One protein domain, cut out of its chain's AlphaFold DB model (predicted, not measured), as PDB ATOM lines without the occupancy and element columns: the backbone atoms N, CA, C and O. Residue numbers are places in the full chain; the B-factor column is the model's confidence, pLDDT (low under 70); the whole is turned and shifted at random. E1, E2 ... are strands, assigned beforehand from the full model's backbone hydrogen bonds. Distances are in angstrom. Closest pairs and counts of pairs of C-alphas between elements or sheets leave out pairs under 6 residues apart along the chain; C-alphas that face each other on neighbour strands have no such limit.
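This is residues 123 to 229 of the 573 residues of an uncharacterized protein of Legionella fallonii LLAP-10 (UniProt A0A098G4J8). The domain is a long, narrow sandwich of two sheets face to face: a five-strand sheet, curled like part of a barrel, and a smaller sheet of E1, E3 and E6 over its hollow side. The longer strands E3, E7 and E8 run roughly along the length, with the loop of residues 133 to 143 at one end and the turn of residues 214 to 217 at the other. The printed part has 107 residues, with eight named strands, E1 to E8, and no named helix; the class is all strand, though under half of the residues, 52, are in named elements. The larger sheet, E2 E8 E7 E4 E5, is mixed, and the smaller, E1 E3 E6, is antiparallel. The whole is compact, with a radius of gyration of the C-alphas of 14.9 A, and spans 50 by 21 by 17 A.

E1, residues 123 to 126, begins at C-alpha 123, (19.719, 15.743, -98.880). E2 is residues 130 to 132. E3, residues 144 to 152, is 26.4 A long and begins at C-alpha 144, (11.876, 22.138, -76.836). E4 is residues 168 to 173, E5 residues 184 to 187 and E6 residues 191 to 196. E7, residues 205 to 213, is 26.2 A long. E8, residues 218 to 228, is 33.2 A long and ends at C-alpha 228, (10.506, 9.860, -79.023).

In the larger, strongly twisted sheet, edge strand E2 is parallel to E8, at 30 degrees, with N 227 and O 130 2.8 A apart. E8 pairs with E2 over residues 226 to 228 and with E7 over 218 to 226. E7 and E8 form an antiparallel hairpin, with N 207 and O 224 2.8 A apart. E7 and E4 are antiparallel, with N 169 and O 210 2.8 A apart. E4 and E5 form a hairpin, with N 168 and O 187 2.9 A apart. In the smaller sheet, E3 is antiparallel to E1, with N 124 and O 151 2.8 A apart, and to E6, with N 194 and O 146 2.8 A apart. The two sheets form a sandwich, their facing parts 8.0 A centre to centre and their strands at 23 degrees. The closest C-alphas of E1 and E8, those of Ile 123 and Gly 222, are 4.6 A apart. E1 and E5 are apart.

The C-alphas farthest apart, those of Thr 139 and Ser 215, are 49.7 A apart. The links E2 to E3 and E3 to E4 are long, with 11 and 15 residues. The printed part has no cut, its mean pLDDT is 93.9, and no printed residue is under 70.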
ATOM      1  N   ILE A 123      19.648  14.890-100.061       94.56
ATOM      2  CA  ILE A 123      19.719  15.743 -98.880       94.56
ATOM      3  C   ILE A 123      20.123  14.889 -97.680       94.56
ATOM      4  O   ILE A 123      19.393  14.001 -97.249       94.56
ATOM      5  N   SER A 124      21.288  15.192 -97.117       92.56
ATOM      6  CA  SER A 124      21.761  14.636 -95.849       92.56
ATOM      7  C   SER A 124      21.382  15.554 -94.689       92.56
ATOM      8  O   SER A 124      21.591  16.767 -94.767       92.56
ATOM      9  N   PHE A 125      20.878  14.976 -93.597       93.25
ATOM     10  CA  PHE A 125      20.454  15.708 -92.402       93.25
ATOM     11  C   PHE A 125      21.485  15.597 -91.274       93.25
ATOM     12  O   PHE A 125      22.094  14.548 -91.062       93.25
ATOM     13  N   SER A 126      21.660  16.681 -90.519       93.00
ATOM     14  CA  SER A 126      22.429  16.708 -89.276       93.00
ATOM     15  C   SER A 126      21.617  17.412 -88.175       93.00
ATOM     16  O   SER A 126      21.314  18.598 -88.328       93.00
ATOM     17  N   PRO A 127      21.246  16.715 -87.082       94.12
ATOM     18  CA  PRO A 127      21.461  15.281 -86.855       94.12
ATOM     19  C   PRO A 127      20.717  14.415 -87.889       94.12
ATOM     20  O   PRO A 127      19.744  14.863 -88.489       94.12
ATOM     21  N   ALA A 128      21.171  13.171 -88.090       91.38
ATOM     22  CA  ALA A 128      20.541  12.244 -89.040       91.38
ATOM     23  C   ALA A 128      19.089  11.919 -88.660       91.38
ATOM     24  O   ALA A 128      18.262  11.694 -89.537       91.38
ATOM     25  N   VAL A 129      18.798  11.922 -87.355       94.81
ATOM     26  CA  VAL A 129      17.475  11.785 -86.746       94.81
ATOM     27  C   VAL A 129      17.447  12.645 -85.483       94.81
ATOM     28  O   VAL A 129      18.427  12.684 -84.735       94.81
ATOM     29  N   THR A 130      16.331  13.325 -85.227       96.62
ATOM     30  CA  THR A 130      16.141  14.111 -84.000       96.62
ATOM     31  C   THR A 130      15.409  13.281 -82.950       96.62
ATOM     32  O   THR A 130      14.480  12.553 -83.279       96.62
ATOM     33  N   LYS A 131      15.783  13.410 -81.674       96.00
ATOM     34  CA  LYS A 131      15.010  12.874 -80.545       96.00
ATOM     35  C   LYS A 131      14.515  14.023 -79.675       96.00
ATOM     36  O   LYS A 131      15.300  14.912 -79.354       96.00
ATOM     37  N   VAL A 132      13.240  13.998 -79.295       96.38
ATOM     38  CA  VAL A 132      12.641  14.976 -78.369       96.38
ATOM     39  C   VAL A 132      12.027  14.269 -77.167       96.38
ATOM     40  O   VAL A 132      11.592  13.119 -77.265       96.38
ATOM     41  N   ASN A 133      11.971  14.948 -76.019       94.69
ATOM     42  CA  ASN A 133      11.362  14.385 -74.812       94.69
ATOM     43  C   ASN A 133       9.834  14.313 -74.952       94.69
ATOM     44  O   ASN A 133       9.130  15.239 -74.550       94.69
ATOM     45  N   ASN A 134       9.331  13.227 -75.535       92.50
ATOM     46  CA  ASN A 134       7.907  12.894 -75.569       92.50
ATOM     47  C   ASN A 134       7.409  12.607 -74.135       92.50
ATOM     48  O   ASN A 134       8.136  11.950 -73.375       92.50
ATOM     49  N   PRO A 135       6.236  13.121 -73.721       92.00
ATOM     50  CA  PRO A 135       5.684  12.846 -72.399       92.00
ATOM     51  C   PRO A 135       5.345  11.370 -72.200       92.00
ATOM     52  O   PRO A 135       4.955  10.665 -73.128       92.00
ATOM     53  N   ILE A 136       5.466  10.921 -70.950       86.00
ATOM     54  CA  ILE A 136       4.948   9.631 -70.500       86.00
ATOM     55  C   ILE A 136       3.573   9.904 -69.880       86.00
ATOM     56  O   ILE A 136       3.473  10.589 -68.861       86.00
ATOM     57  N   GLY A 137       2.514   9.389 -70.503       81.44
ATOM     58  CA  GLY A 137       1.131   9.682 -70.119       81.44
ATOM     59  C   GLY A 137       0.632  11.030 -70.652       81.44
ATOM     60  O   GLY A 137       1.091  11.512 -71.683       81.44
ATOM     61  N   ASN A 138      -0.327  11.637 -69.947       83.12
ATOM     62  CA  ASN A 138      -1.086  12.794 -70.449       83.12
ATOM     63  C   ASN A 138      -0.495  14.160 -70.065       83.12
ATOM     64  O   ASN A 138      -1.066  15.190 -70.417       83.12
ATOM     65  N   THR A 139       0.604  14.195 -69.309       89.56
ATOM     66  CA  THR A 139       1.206  15.450 -68.842       89.56
ATOM     67  C   THR A 139       2.276  15.909 -69.829       89.56
ATOM     68  O   THR A 139       3.279  15.207 -69.952       89.56
ATOM     69  N   PRO A 140       2.124  17.070 -70.490       92.69
ATOM     70  CA  PRO A 140       3.111  17.570 -71.444       92.69
ATOM     71  C   PRO A 140       4.488  17.782 -70.806       92.69
ATOM     72  O   PRO A 140       4.596  18.166 -69.638       92.69
ATOM     73  N   THR A 141       5.550  17.576 -71.581       94.62
ATOM     74  CA  THR A 141       6.909  17.970 -71.188       94.62
ATOM     75  C   THR A 141       7.144  19.458 -71.444       94.62
ATOM     76  O   THR A 141       6.309  20.157 -72.020       94.62
ATOM     77  N   ALA A 142       8.293  19.977 -71.004       96.12
ATOM     78  CA  ALA A 142       8.688  21.336 -71.351       96.12
ATOM     79  C   ALA A 142       8.860  21.477 -72.882       96.12
ATOM     80  O   ALA A 142       9.446  20.580 -73.507       96.12
ATOM     81  N   PRO A 143       8.411  22.599 -73.481       97.25
ATOM     82  CA  PRO A 143       8.671  22.892 -74.883       97.25
ATOM     83  C   PRO A 143      10.166  22.836 -75.203       97.25
ATOM     84  O   PRO A 143      11.004  23.283 -74.417       97.25
ATOM     85  N   GLN A 144      10.501  22.294 -76.369       97.81
ATOM     86  CA  GLN A 144      11.876  22.138 -76.836       97.81
ATOM     87  C   GLN A 144      12.043  22.789 -78.203       97.81
ATOM     88  O   GLN A 144      11.104  22.869 -78.993       97.81
ATOM     89  N   GLN A 145      13.266  23.213 -78.500       98.00
ATOM     90  CA  GLN A 145      13.663  23.592 -79.847       98.00
ATOM     91  C   GLN A 145      14.761  22.664 -80.335       98.00
ATOM     92  O   GLN A 145      15.649  22.278 -79.575       98.00
ATOM     93  N   PHE A 146      14.711  22.333 -81.617       97.62
ATOM     94  CA  PHE A 146      15.772  21.601 -82.290       97.62
ATOM     95  C   PHE A 146      15.992  22.192 -83.677       97.62
ATOM     96  O   PHE A 146      15.087  22.772 -84.272       97.62
ATOM     97  N   THR A 147      17.213  22.069 -84.183       97.06
ATOM     98  CA  THR A 147      17.579  22.558 -85.513       97.06
ATOM     99  C   THR A 147      18.076  21.393 -86.343       97.06
ATOM    100  O   THR A 147      18.901  20.616 -85.868       97.06
ATOM    101  N   ILE A 148      17.582  21.293 -87.575       96.38
ATOM    102  CA  ILE A 148      18.151  20.406 -88.585       96.38
ATOM    103  C   ILE A 148      18.998  21.234 -89.544       96.38
ATOM    104  O   ILE A 148      18.578  22.295 -90.016       96.38
ATOM    105  N   HIS A 149      20.186  20.730 -89.839       92.69
ATOM    106  CA  HIS A 149      21.050  21.228 -90.897       92.69
ATOM    107  C   HIS A 149      20.980  20.266 -92.078       92.69
ATOM    108  O   HIS A 149      20.980  19.050 -91.893       92.69
ATOM    109  N   MET A 150      20.926  20.808 -93.289       93.94
ATOM    110  CA  MET A 150      20.799  20.042 -94.521       93.94
ATOM    111  C   MET A 150      21.998  20.316 -95.423       93.94
ATOM    112  O   MET A 150      22.382  21.465 -95.635       93.94
ATOM    113  N   THR A 151      22.591  19.246 -95.944       89.81
ATOM    114  CA  THR A 151      23.630  19.303 -96.980       89.81
ATOM    115  C   THR A 151      23.108  18.597 -98.218       89.81
ATOM    116  O   THR A 151      22.566  17.502 -98.105       89.81
ATOM    117  N   MET A 152      23.263  19.212 -99.385       91.06
ATOM    118  CA  MET A 152      22.725  18.697-100.639       91.06
ATOM    119  C   MET A 152      23.682  18.897-101.799       91.06
ATOM    120  O   MET A 152      24.378  19.912-101.866       91.06
ATOM    121  N   CYS A 153      23.668  17.948-102.729       88.31
ATOM    122  CA  CYS A 153      24.405  18.023-103.981       88.31
ATOM    123  C   CYS A 153      23.459  17.845-105.166       88.31
ATOM    124  O   CYS A 153      22.426  17.194-105.048       88.31
ATOM    125  N   ASN A 154      23.837  18.418-106.302       90.25
ATOM    126  CA  ASN A 154      23.172  18.201-107.580       90.25
ATOM    127  C   ASN A 154      23.504  16.811-108.137       90.25
ATOM    128  O   ASN A 154      24.347  16.089-107.595       90.25
ATOM    129  N   SER A 155      22.919  16.485-109.280       90.38
ATOM    130  CA  SER A 155      23.129  15.246-110.031       90.38
ATOM    131  C   SER A 155      24.582  14.969-110.429       90.38
ATOM    132  O   SER A 155      24.935  13.846-110.783       90.38
ATOM    133  N   ARG A 156      25.463  15.976-110.341       88.06
ATOM    134  CA  ARG A 156      26.908  15.871-110.601       88.06
ATOM    135  C   ARG A 156      27.743  15.744-109.323       88.06
ATOM    136  O   ARG A 156      28.968  15.800-109.398       88.06
ATOM    137  N   GLY A 157      27.107  15.623-108.156       85.25
ATOM    138  CA  GLY A 157      27.780  15.548-106.855       85.25
ATOM    139  C   GLY A 157      28.380  16.876-106.377       85.25
ATOM    140  O   GLY A 157      29.221  16.879-105.480       85.25
ATOM    141  N   GLN A 158      27.985  18.006-106.973       83.94
ATOM    142  CA  GLN A 158      28.433  19.344-106.575       83.94
ATOM    143  C   GLN A 158      27.424  19.970-105.603       83.94
ATOM    144  O   GLN A 158      26.226  19.800-105.824       83.94
ATOM    145  N   PRO A 159      27.848  20.735-104.581       84.62
ATOM    146  CA  PRO A 159      26.915  21.319-103.624       84.62
ATOM    147  C   PRO A 159      25.842  22.198-104.266       84.62
ATOM    148  O   PRO A 159      26.138  23.107-105.044       84.62
ATOM    149  N   LEU A 160      24.592  21.957-103.878       87.44
ATOM    150  CA  LEU A 160      23.473  22.854-104.131       87.44
ATOM    151  C   LEU A 160      23.391  23.841-102.972       87.44
ATOM    152  O   LEU A 160      23.120  23.451-101.841       87.44
ATOM    153  N   ILE A 161      23.646  25.119-103.245       86.88
ATOM    154  CA  ILE A 161      23.590  26.167-102.223       86.88
ATOM    155  C   ILE A 161      22.172  26.747-102.182       86.88
ATOM    156  O   ILE A 161      21.747  27.350-103.173       86.88
ATOM    157  N   PRO A 162      21.440  26.601-101.060       90.94
ATOM    158  CA  PRO A 162      20.122  27.199-100.913       90.94
ATOM    159  C   PRO A 162      20.174  28.718-101.083       90.94
ATOM    160  O   PRO A 162      21.130  29.381-100.680       90.94
ATOM    161  N   SER A 163      19.139  29.283-101.697       89.75
ATOM    162  CA  SER A 163      19.008  30.730-101.888       89.75
ATOM    163  C   SER A 163      17.537  31.133-101.938       89.75
ATOM    164  O   SER A 163      16.662  30.277-101.991       89.75
ATOM    165  N   ASN A 164      17.235  32.430-101.966       90.38
ATOM    166  CA  ASN A 164      15.844  32.881-102.111       90.38
ATOM    167  C   ASN A 164      15.224  32.476-103.465       90.38
ATOM    168  O   ASN A 164      14.008  32.358-103.554       90.38
ATOM    169  N   ASN A 165      16.046  32.241-104.496       91.88
ATOM    170  CA  ASN A 165      15.589  31.828-105.830       91.88
ATOM    171  C   ASN A 165      15.556  30.303-106.013       91.88
ATOM    172  O   ASN A 165      14.955  29.816-106.962       91.88
ATOM    173  N   ASN A 166      16.224  29.557-105.133       94.50
ATOM    174  CA  ASN A 166      16.184  28.099-105.085       94.50
ATOM    175  C   ASN A 166      16.233  27.666-103.613       94.50
ATOM    176  O   ASN A 166      17.301  27.283-103.119       94.50
ATOM    177  N   PRO A 167      15.139  27.868-102.859       97.19
ATOM    178  CA  PRO A 167      15.115  27.517-101.452       97.19
ATOM    179  C   PRO A 167      14.971  26.003-101.280       97.19
ATOM    180  O   PRO A 167      14.463  25.302-102.151       97.19
ATOM    181  N   VAL A 168      15.371  25.503-100.114       97.88
ATOM    182  CA  VAL A 168      14.985  24.154 -99.689       97.88
ATOM    183  C   VAL A 168      13.560  24.218 -99.163       97.88
ATOM    184  O   VAL A 168      13.272  25.023 -98.276       97.88
ATOM    185  N   HIS A 169      12.691  23.361 -99.676       98.44
ATOM    186  CA  HIS A 169      11.340  23.150 -99.176       98.44
ATOM    187  C   HIS A 169      11.370  22.072 -98.098       98.44
ATOM    188  O   HIS A 169      11.965  21.019 -98.312       98.44
ATOM    189  N   VAL A 170      10.738  22.325 -96.952       98.56
ATOM    190  CA  VAL A 170      10.724  21.410 -95.804       98.56
ATOM    191  C   VAL A 170       9.299  21.254 -95.292       98.56
ATOM    192  O   VAL A 170       8.641  22.249 -94.995       98.56
ATOM    193  N   ASN A 171       8.833  20.011 -95.168       98.31
ATOM    194  CA  ASN A 171       7.498  19.675 -94.677       98.31
ATOM    195  C   ASN A 171       7.575  18.638 -93.554       98.31
ATOM    196  O   ASN A 171       8.385  17.714 -93.615       98.31
ATOM    197  N   VAL A 172       6.710  18.791 -92.554       98.06
ATOM    198  CA  VAL A 172       6.567  17.914 -91.390       98.06
ATOM    199  C   VAL A 172       5.252  17.152 -91.509       98.06
ATOM    200  O   VAL A 172       4.214  17.753 -91.783       98.06
ATOM    201  N   TYR A 173       5.283  15.844 -91.268       97.25
ATOM    202  CA  TYR A 173       4.121  14.966 -91.378       97.25
ATOM    203  C   TYR A 173       3.999  14.014 -90.185       97.25
ATOM    204  O   TYR A 173       4.998  13.672 -89.555       97.25
ATOM    205  N   GLY A 174       2.779  13.552 -89.899       93.75
ATOM    206  CA  GLY A 174       2.507  12.595 -88.815       93.75
ATOM    207  C   GLY A 174       2.446  13.212 -87.412       93.75
ATOM    208  O   GLY A 174       2.258  12.498 -86.432       93.75
ATOM    209  N   ALA A 175       2.595  14.536 -87.299       94.19
ATOM    210  CA  ALA A 175       2.455  15.252 -86.036       94.19
ATOM    211  C   ALA A 175       0.981  15.628 -85.778       94.19
ATOM    212  O   ALA A 175       0.312  16.099 -86.705       94.19
ATOM    213  N   PRO A 176       0.476  15.502 -84.536       94.94
ATOM    214  CA  PRO A 176      -0.786  16.131 -84.164       94.94
ATOM    215  C   PRO A 176      -0.702  17.661 -84.281       94.94
ATOM    216  O   PRO A 176       0.379  18.258 -84.182       94.94
ATOM    217  N   ASP A 177      -1.852  18.305 -84.470       94.56
ATOM    218  CA  ASP A 177      -1.923  19.751 -84.678       94.56
ATOM    219  C   ASP A 177      -1.313  20.524 -83.496       94.56
ATOM    220  O   ASP A 177      -1.625  20.295 -82.328       94.56
ATOM    221  N   GLY A 178      -0.410  21.458 -83.805       95.00
ATOM    222  CA  GLY A 178       0.268  22.288 -82.803       95.00
ATOM    223  C   GLY A 178       1.380  21.589 -82.008       95.00
ATOM    224  O   GLY A 178       1.987  22.223 -81.141       95.00
ATOM    225  N   VAL A 179       1.693  20.318 -82.286       96.31
ATOM    226  CA  VAL A 179       2.783  19.601 -81.595       96.31
ATOM    227  C   VAL A 179       4.160  20.058 -82.072       96.31
ATOM    228  O   VAL A 179       5.067  20.228 -81.258       96.31
ATOM    229  N   ILE A 180       4.312  20.314 -83.373       97.69
ATOM    230  CA  ILE A 180       5.536  20.848 -83.979       97.69
ATOM    231  C   ILE A 180       5.205  22.053 -84.860       97.69
ATOM    232  O   ILE A 180       4.199  22.062 -85.565       97.69
ATOM    233  N   SER A 181       6.063  23.075 -84.834       97.69
ATOM    234  CA  SER A 181       5.973  24.246 -85.712       97.69
ATOM    235  C   SER A 181       7.365  24.732 -86.151       97.69
ATOM    236  O   SER A 181       8.281  24.731 -85.325       97.69
ATOM    237  N   PRO A 182       7.549  25.175 -87.411       98.00
ATOM    238  CA  PRO A 182       6.561  25.158 -88.494       98.00
ATOM    239  C   PRO A 182       6.330  23.739 -89.046       98.00
ATOM    240  O   PRO A 182       7.227  22.904 -88.989       98.00
ATOM    241  N   ILE A 183       5.146  23.478 -89.617       97.19
ATOM    242  CA  ILE A 183       4.847  22.210 -90.318       97.19
ATOM    243  C   ILE A 183       5.192  22.244 -91.813       97.19
ATOM    244  O   ILE A 183       5.319  21.208 -92.454       97.19
ATOM    245  N   SER A 184       5.357  23.438 -92.379       97.62
ATOM    246  CA  SER A 184       5.814  23.653 -93.748       97.62
ATOM    247  C   SER A 184       6.579  24.966 -93.800       97.62
ATOM    248  O   SER A 184       6.148  25.964 -93.217       97.62
ATOM    249  N   THR A 185       7.745  24.960 -94.435       98.12
ATOM    250  CA  THR A 185       8.580  26.151 -94.572       98.12
ATOM    251  C   THR A 185       9.545  26.025 -95.745       98.12
ATOM    252  O   THR A 185       9.760  24.949 -96.304       98.12
ATOM    253  N   THR A 186      10.163  27.145 -96.100       97.75
ATOM    254  CA  THR A 186      11.278  27.208 -97.039       97.75
ATOM    255  C   THR A 186      12.479  27.855 -96.366       97.75
ATOM    256  O   THR A 186      12.316  28.838 -95.643       97.75
ATOM    257  N   THR A 187      13.687  27.364 -96.631       95.62
ATOM    258  CA  THR A 187      14.923  27.958 -96.105       95.62
ATOM    259  C   THR A 187      15.940  28.219 -97.208       95.62
ATOM    260  O   THR A 187      16.210  27.365 -98.050       95.62
ATOM    261  N   SER A 188      16.539  29.410 -97.182       91.81
ATOM    262  CA  SER A 188      17.659  29.799 -98.043       91.81
ATOM    263  C   SER A 188      19.020  29.622 -97.364       91.81
ATOM    264  O   SER A 188      20.041  29.979 -97.938       91.81
ATOM    265  N   THR A 189      19.060  29.056 -96.153       84.12
ATOM    266  CA  THR A 189      20.305  28.818 -95.401       84.12
ATOM    267  C   THR A 189      20.666  27.338 -95.295       84.12
ATOM    268  O   THR A 189      21.754  27.008 -94.829       84.12
ATOM    269  N   GLY A 190      19.763  26.438 -95.701       87.75
ATOM    270  CA  GLY A 190      19.936  24.995 -95.512       87.75
ATOM    271  C   GLY A 190      19.787  24.566 -94.052       87.75
ATOM    272  O   GLY A 190      20.319  23.539 -93.647       87.75
ATOM    273  N   SER A 191      19.114  25.359 -93.218       93.69
ATOM    274  CA  SER A 191      18.808  25.000 -91.830       93.69
ATOM    275  C   SER A 191      17.407  25.455 -91.442       93.69
ATOM    276  O   SER A 191      16.946  26.505 -91.902       93.69
ATOM    277  N   VAL A 192      16.738  24.668 -90.600       97.00
ATOM    278  CA  VAL A 192      15.409  24.976 -90.053       97.00
ATOM    279  C   VAL A 192      15.393  24.654 -88.564       97.00
ATOM    280  O   VAL A 192      15.789  23.560 -88.162       97.00
ATOM    281  N   THR A 193      14.923  25.603 -87.756       98.12
ATOM    282  CA  THR A 193      14.656  25.399 -86.329       98.12
ATOM    283  C   THR A 193      13.170  25.151 -86.126       98.12
ATOM    284  O   THR A 193      12.337  25.943 -86.567       98.12
ATOM    285  N   PHE A 194      12.849  24.069 -85.430       98.56
ATOM    286  CA  PHE A 194      11.494  23.696 -85.059       98.56
ATOM    287  C   PHE A 194      11.278  23.913 -83.567       98.56
ATOM    288  O   PHE A 194      12.195  23.759 -82.759       98.56
ATOM    289  N   THR A 195      10.040  24.230 -83.207       98.44
ATOM    290  CA  THR A 195       9.549  24.214 -81.832       98.44
ATOM    291  C   THR A 195       8.649  22.999 -81.654       98.44
ATOM    292  O   THR A 195       7.660  22.857 -82.367       98.44
ATOM    293  N   TYR A 196       8.994  22.146 -80.697       98.19
ATOM    294  CA  TYR A 196       8.166  21.058 -80.193       98.19
ATOM    295  C   TYR A 196       7.471  21.526 -78.911       98.19
ATOM    296  O   TYR A 196       8.133  21.982 -77.978       98.19
ATOM    297  N   SER A 197       6.144  21.438 -78.857       97.31
ATOM    298  CA  SER A 197       5.346  22.022 -77.769       97.31
ATOM    299  C   SER A 197       5.413  21.250 -76.449       97.31
ATOM    300  O   SER A 197       4.954  21.763 -75.431       97.31
ATOM    301  N   GLY A 198       5.977  20.036 -76.452       95.56
ATOM    302  CA  GLY A 198       5.986  19.136 -75.295       95.56
ATOM    303  C   GLY A 198       4.760  18.220 -75.198       95.56
ATOM    304  O   GLY A 198       4.716  17.349 -74.331       95.56
ATOM    305  N   GLN A 199       3.772  18.401 -76.078       95.00
ATOM    306  CA  GLN A 199       2.585  17.547 -76.187       95.00
ATOM    307  C   GLN A 199       2.923  16.185 -76.801       95.00
ATOM    308  O   GLN A 199       3.830  16.096 -77.624       95.00
ATOM    309  N   SER A 200       2.179  15.138 -76.436       92.62
ATOM    310  CA  SER A 200       2.445  13.796 -76.956       92.62
ATOM    311  C   SER A 200       2.225  13.709 -78.466       92.62
ATOM    312  O   SER A 200       1.326  14.336 -79.028       92.62
ATOM    313  N   PHE A 201       3.032  12.880 -79.120       92.44
ATOM    314  CA  PHE A 201       2.742  12.370 -80.453       92.44
ATOM    315  C   PHE A 201       2.873  10.841 -80.451       92.44
ATOM    316  O   PHE A 201       3.840  10.325 -79.883       92.44
ATOM    317  N   PRO A 202       1.913  10.108 -81.041       90.00
ATOM    318  CA  PRO A 202       1.881   8.647 -80.961       90.00
ATOM    319  C   PRO A 202       2.885   7.983 -81.909       90.00
ATOM    320  O   PRO A 202       3.479   6.972 -81.547       90.00
ATOM    321  N   ASN A 203       3.129   8.600 -83.070       91.81
ATOM    322  CA  ASN A 203       3.894   8.022 -84.173       91.81
ATOM    323  C   ASN A 203       5.124   8.859 -84.504       91.81
ATOM    324  O   ASN A 203       5.078  10.084 -84.410       91.81
ATOM    325  N   ASN A 204       6.202   8.218 -84.952       93.19
ATOM    326  CA  ASN A 204       7.377   8.933 -85.454       93.19
ATOM    327  C   ASN A 204       6.985   9.988 -86.502       93.19
ATOM    328  O   ASN A 204       6.283   9.699 -87.470       93.19
ATOM    329  N   ILE A 205       7.467  11.214 -86.314       95.75
ATOM    330  CA  ILE A 205       7.149  12.342 -87.194       95.75
ATOM    331  C   ILE A 205       8.154  12.344 -88.341       95.75
ATOM    332  O   ILE A 205       9.361  12.278 -88.098       95.75
ATOM    333  N   SER A 206       7.677  12.454 -89.578       97.00
ATOM    334  CA  SER A 206       8.542  12.552 -90.755       97.00
ATOM    335  C   SER A 206       8.846  14.009 -91.090       97.00
ATOM    336  O   SER A 206       7.966  14.868 -91.011       97.00
ATOM    337  N   ILE A 207      10.080  14.286 -91.503       98.00
ATOM    338  CA  ILE A 207      10.478  15.556 -92.104       98.00
ATOM    339  C   ILE A 207      11.019  15.262 -93.497       98.00
ATOM    340  O   ILE A 207      12.083  14.659 -93.645       98.00
ATOM    341  N   ASN A 208      10.311  15.744 -94.512       98.06
ATOM    342  CA  ASN A 208      10.743  15.646 -95.897       98.06
ATOM    343  C   ASN A 208      11.347  16.975 -96.330       98.06
ATOM    344  O   ASN A 208      10.789  18.038 -96.043       98.06
ATOM    345  N   ALA A 209      12.440  16.909 -97.080       98.31
ATOM    346  CA  ALA A 209      13.043  18.068 -97.707       98.31
ATOM    347  C   ALA A 209      13.298  17.822 -99.194       98.31
ATOM    348  O   ALA A 209      13.597  16.699 -99.610       98.31
ATOM    349  N   TRP A 210      13.216  18.889 -99.984       98.31
ATOM    350  CA  TRP A 210      13.660  18.878-101.373       98.31
ATOM    351  C   TRP A 210      14.147  20.256-101.831       98.31
ATOM    352  O   TRP A 210      13.765  21.288-101.276       98.31
ATOM    353  N   ILE A 211      15.004  20.275-102.847       97.75
ATOM    354  CA  ILE A 211      15.482  21.488-103.524       97.75
ATOM    355  C   ILE A 211      15.675  21.184-105.008       97.75
ATOM    356  O   ILE A 211      16.119  20.092-105.357       97.75
ATOM    357  N   SER A 212      15.344  22.137-105.879       97.19
ATOM    358  CA  SER A 212      15.431  21.925-107.327       97.19
ATOM    359  C   SER A 212      16.886  21.769-107.776       97.19
ATOM    360  O   SER A 212      17.745  22.586-107.420       97.19
ATOM    361  N   ASP A 213      17.145  20.772-108.622       95.12
ATOM    362  CA  ASP A 213      18.388  20.632-109.373       95.12
ATOM    363  C   ASP A 213      18.173  21.068-110.829       95.12
ATOM    364  O   ASP A 213      17.683  20.335-111.689       95.12
ATOM    365  N   SER A 214      18.596  22.295-111.127       88.69
ATOM    366  CA  SER A 214      18.546  22.840-112.490       88.69
ATOM    367  C   SER A 214      19.469  22.122-113.486       88.69
ATOM    368  O   SER A 214      19.301  22.295-114.692       88.69
ATOM    369  N   SER A 215      20.439  21.327-113.023       87.00
ATOM    370  CA  SER A 215      21.422  20.685-113.901       87.00
ATOM    371  C   SER A 215      20.883  19.457-114.645       87.00
ATOM    372  O   SER A 215      21.417  19.127-115.709       87.00
ATOM    373  N   ASN A 216      19.815  18.833-114.140       89.88
ATOM    374  CA  ASN A 216      19.103  17.714-114.768       89.88
ATOM    375  C   ASN A 216      17.572  17.900-114.815       89.88
ATOM    376  O   ASN A 216      16.871  16.977-115.225       89.88
ATOM    377  N   ASN A 217      17.055  19.072-114.423       90.38
ATOM    378  CA  ASN A 217      15.618  19.318-114.254       90.38
ATOM    379  C   ASN A 217      14.965  18.327-113.263       90.38
ATOM    380  O   ASN A 217      13.867  17.823-113.504       90.38
ATOM    381  N   GLY A 218      15.683  18.030-112.179       95.19
ATOM    382  CA  GLY A 218      15.287  17.137-111.096       95.19
ATOM    383  C   GLY A 218      15.310  17.838-109.740       95.19
ATOM    384  O   GLY A 218      15.112  19.054-109.641       95.19
ATOM    385  N   ALA A 219      15.540  17.076-108.675       97.31
ATOM    386  CA  ALA A 219      15.618  17.602-107.318       97.31
ATOM    387  C   ALA A 219      16.542  16.767-106.432       97.31
ATOM    388  O   ALA A 219      16.535  15.543-106.506       97.31
ATOM    389  N   ALA A 220      17.249  17.416-105.508       96.94
ATOM    390  CA  ALA A 220      17.829  16.692-104.386       96.94
ATOM    391  C   ALA A 220      16.738  16.400-103.351       96.94
ATOM    392  O   ALA A 220      15.987  17.306-102.980       96.94
ATOM    393  N   LEU A 221      16.660  15.152-102.885       97.69
ATOM    394  CA  LEU A 221      15.591  14.659-102.008       97.69
ATOM    395  C   LEU A 221      16.154  14.141-100.684       97.69
ATOM    396  O   LEU A 221      17.239  13.562-100.649       97.69
ATOM    397  N   GLY A 222      15.402  14.279 -99.595       96.12
ATOM    398  CA  GLY A 222      15.728  13.583 -98.356       96.12
ATOM    399  C   GLY A 222      14.561  13.491 -97.387       96.12
ATOM    400  O   GLY A 222      13.665  14.336 -97.378       96.12
ATOM    401  N   VAL A 223      14.611  12.460 -96.548       96.62
ATOM    402  CA  VAL A 223      13.658  12.219 -95.467       96.62
ATOM    403  C   VAL A 223      14.431  11.938 -94.180       96.62
ATOM    404  O   VAL A 223      15.389  11.168 -94.182       96.62
ATOM    405  N   THR A 224      14.015  12.559 -93.082       96.12
ATOM    406  CA  THR A 224      14.477  12.261 -91.717       96.12
ATOM    407  C   THR A 224      13.275  12.144 -90.781       96.12
ATOM    408  O   THR A 224      12.133  12.347 -91.192       96.12
ATOM    409  N   GLN A 225      13.517  11.799 -89.519       96.00
ATOM    410  CA  GLN A 225      12.477  11.603 -88.520       96.00
ATOM    411  C   GLN A 225      12.753  12.385 -87.235       96.00
ATOM    412  O   GLN A 225      13.902  12.669 -86.869       96.00
ATOM    413  N   VAL A 226      11.671  12.684 -86.520       96.88
ATOM    414  CA  VAL A 226      11.689  13.048 -85.105       96.88
ATOM    415  C   VAL A 226      11.137  11.867 -84.316       96.88
ATOM    416  O   VAL A 226       9.981  11.475 -84.481       96.88
ATOM    417  N   LEU A 227      11.984  11.300 -83.464       95.06
ATOM    418  CA  LEU A 227      11.668  10.159 -82.619       95.06
ATOM    419  C   LEU A 227      11.423  10.592 -81.175       95.06
ATOM    420  O   LEU A 227      11.890  11.634 -80.699       95.06
ATOM    421  N   GLN A 228      10.736   9.722 -80.451       92.31
ATOM    422  CA  GLN A 228      10.506   9.860 -79.023       92.31
ATOM    423  C   GLN A 228      11.790   9.472 -78.270       92.31
ATOM    424  O   GLN A 228      12.332   8.385 -78.457       92.31
ATOM    425  N   GLN A 229      12.315  10.367 -77.427       90.19
ATOM    426  CA  GLN A 229      13.463  10.052 -76.568       90.19
ATOM    427  C   GLN A 229      13.085   9.062 -75.459       90.19
ATOM    428  O   GLN A 229      13.867   8.168 -75.144       90.19
TER     429      GLN A 229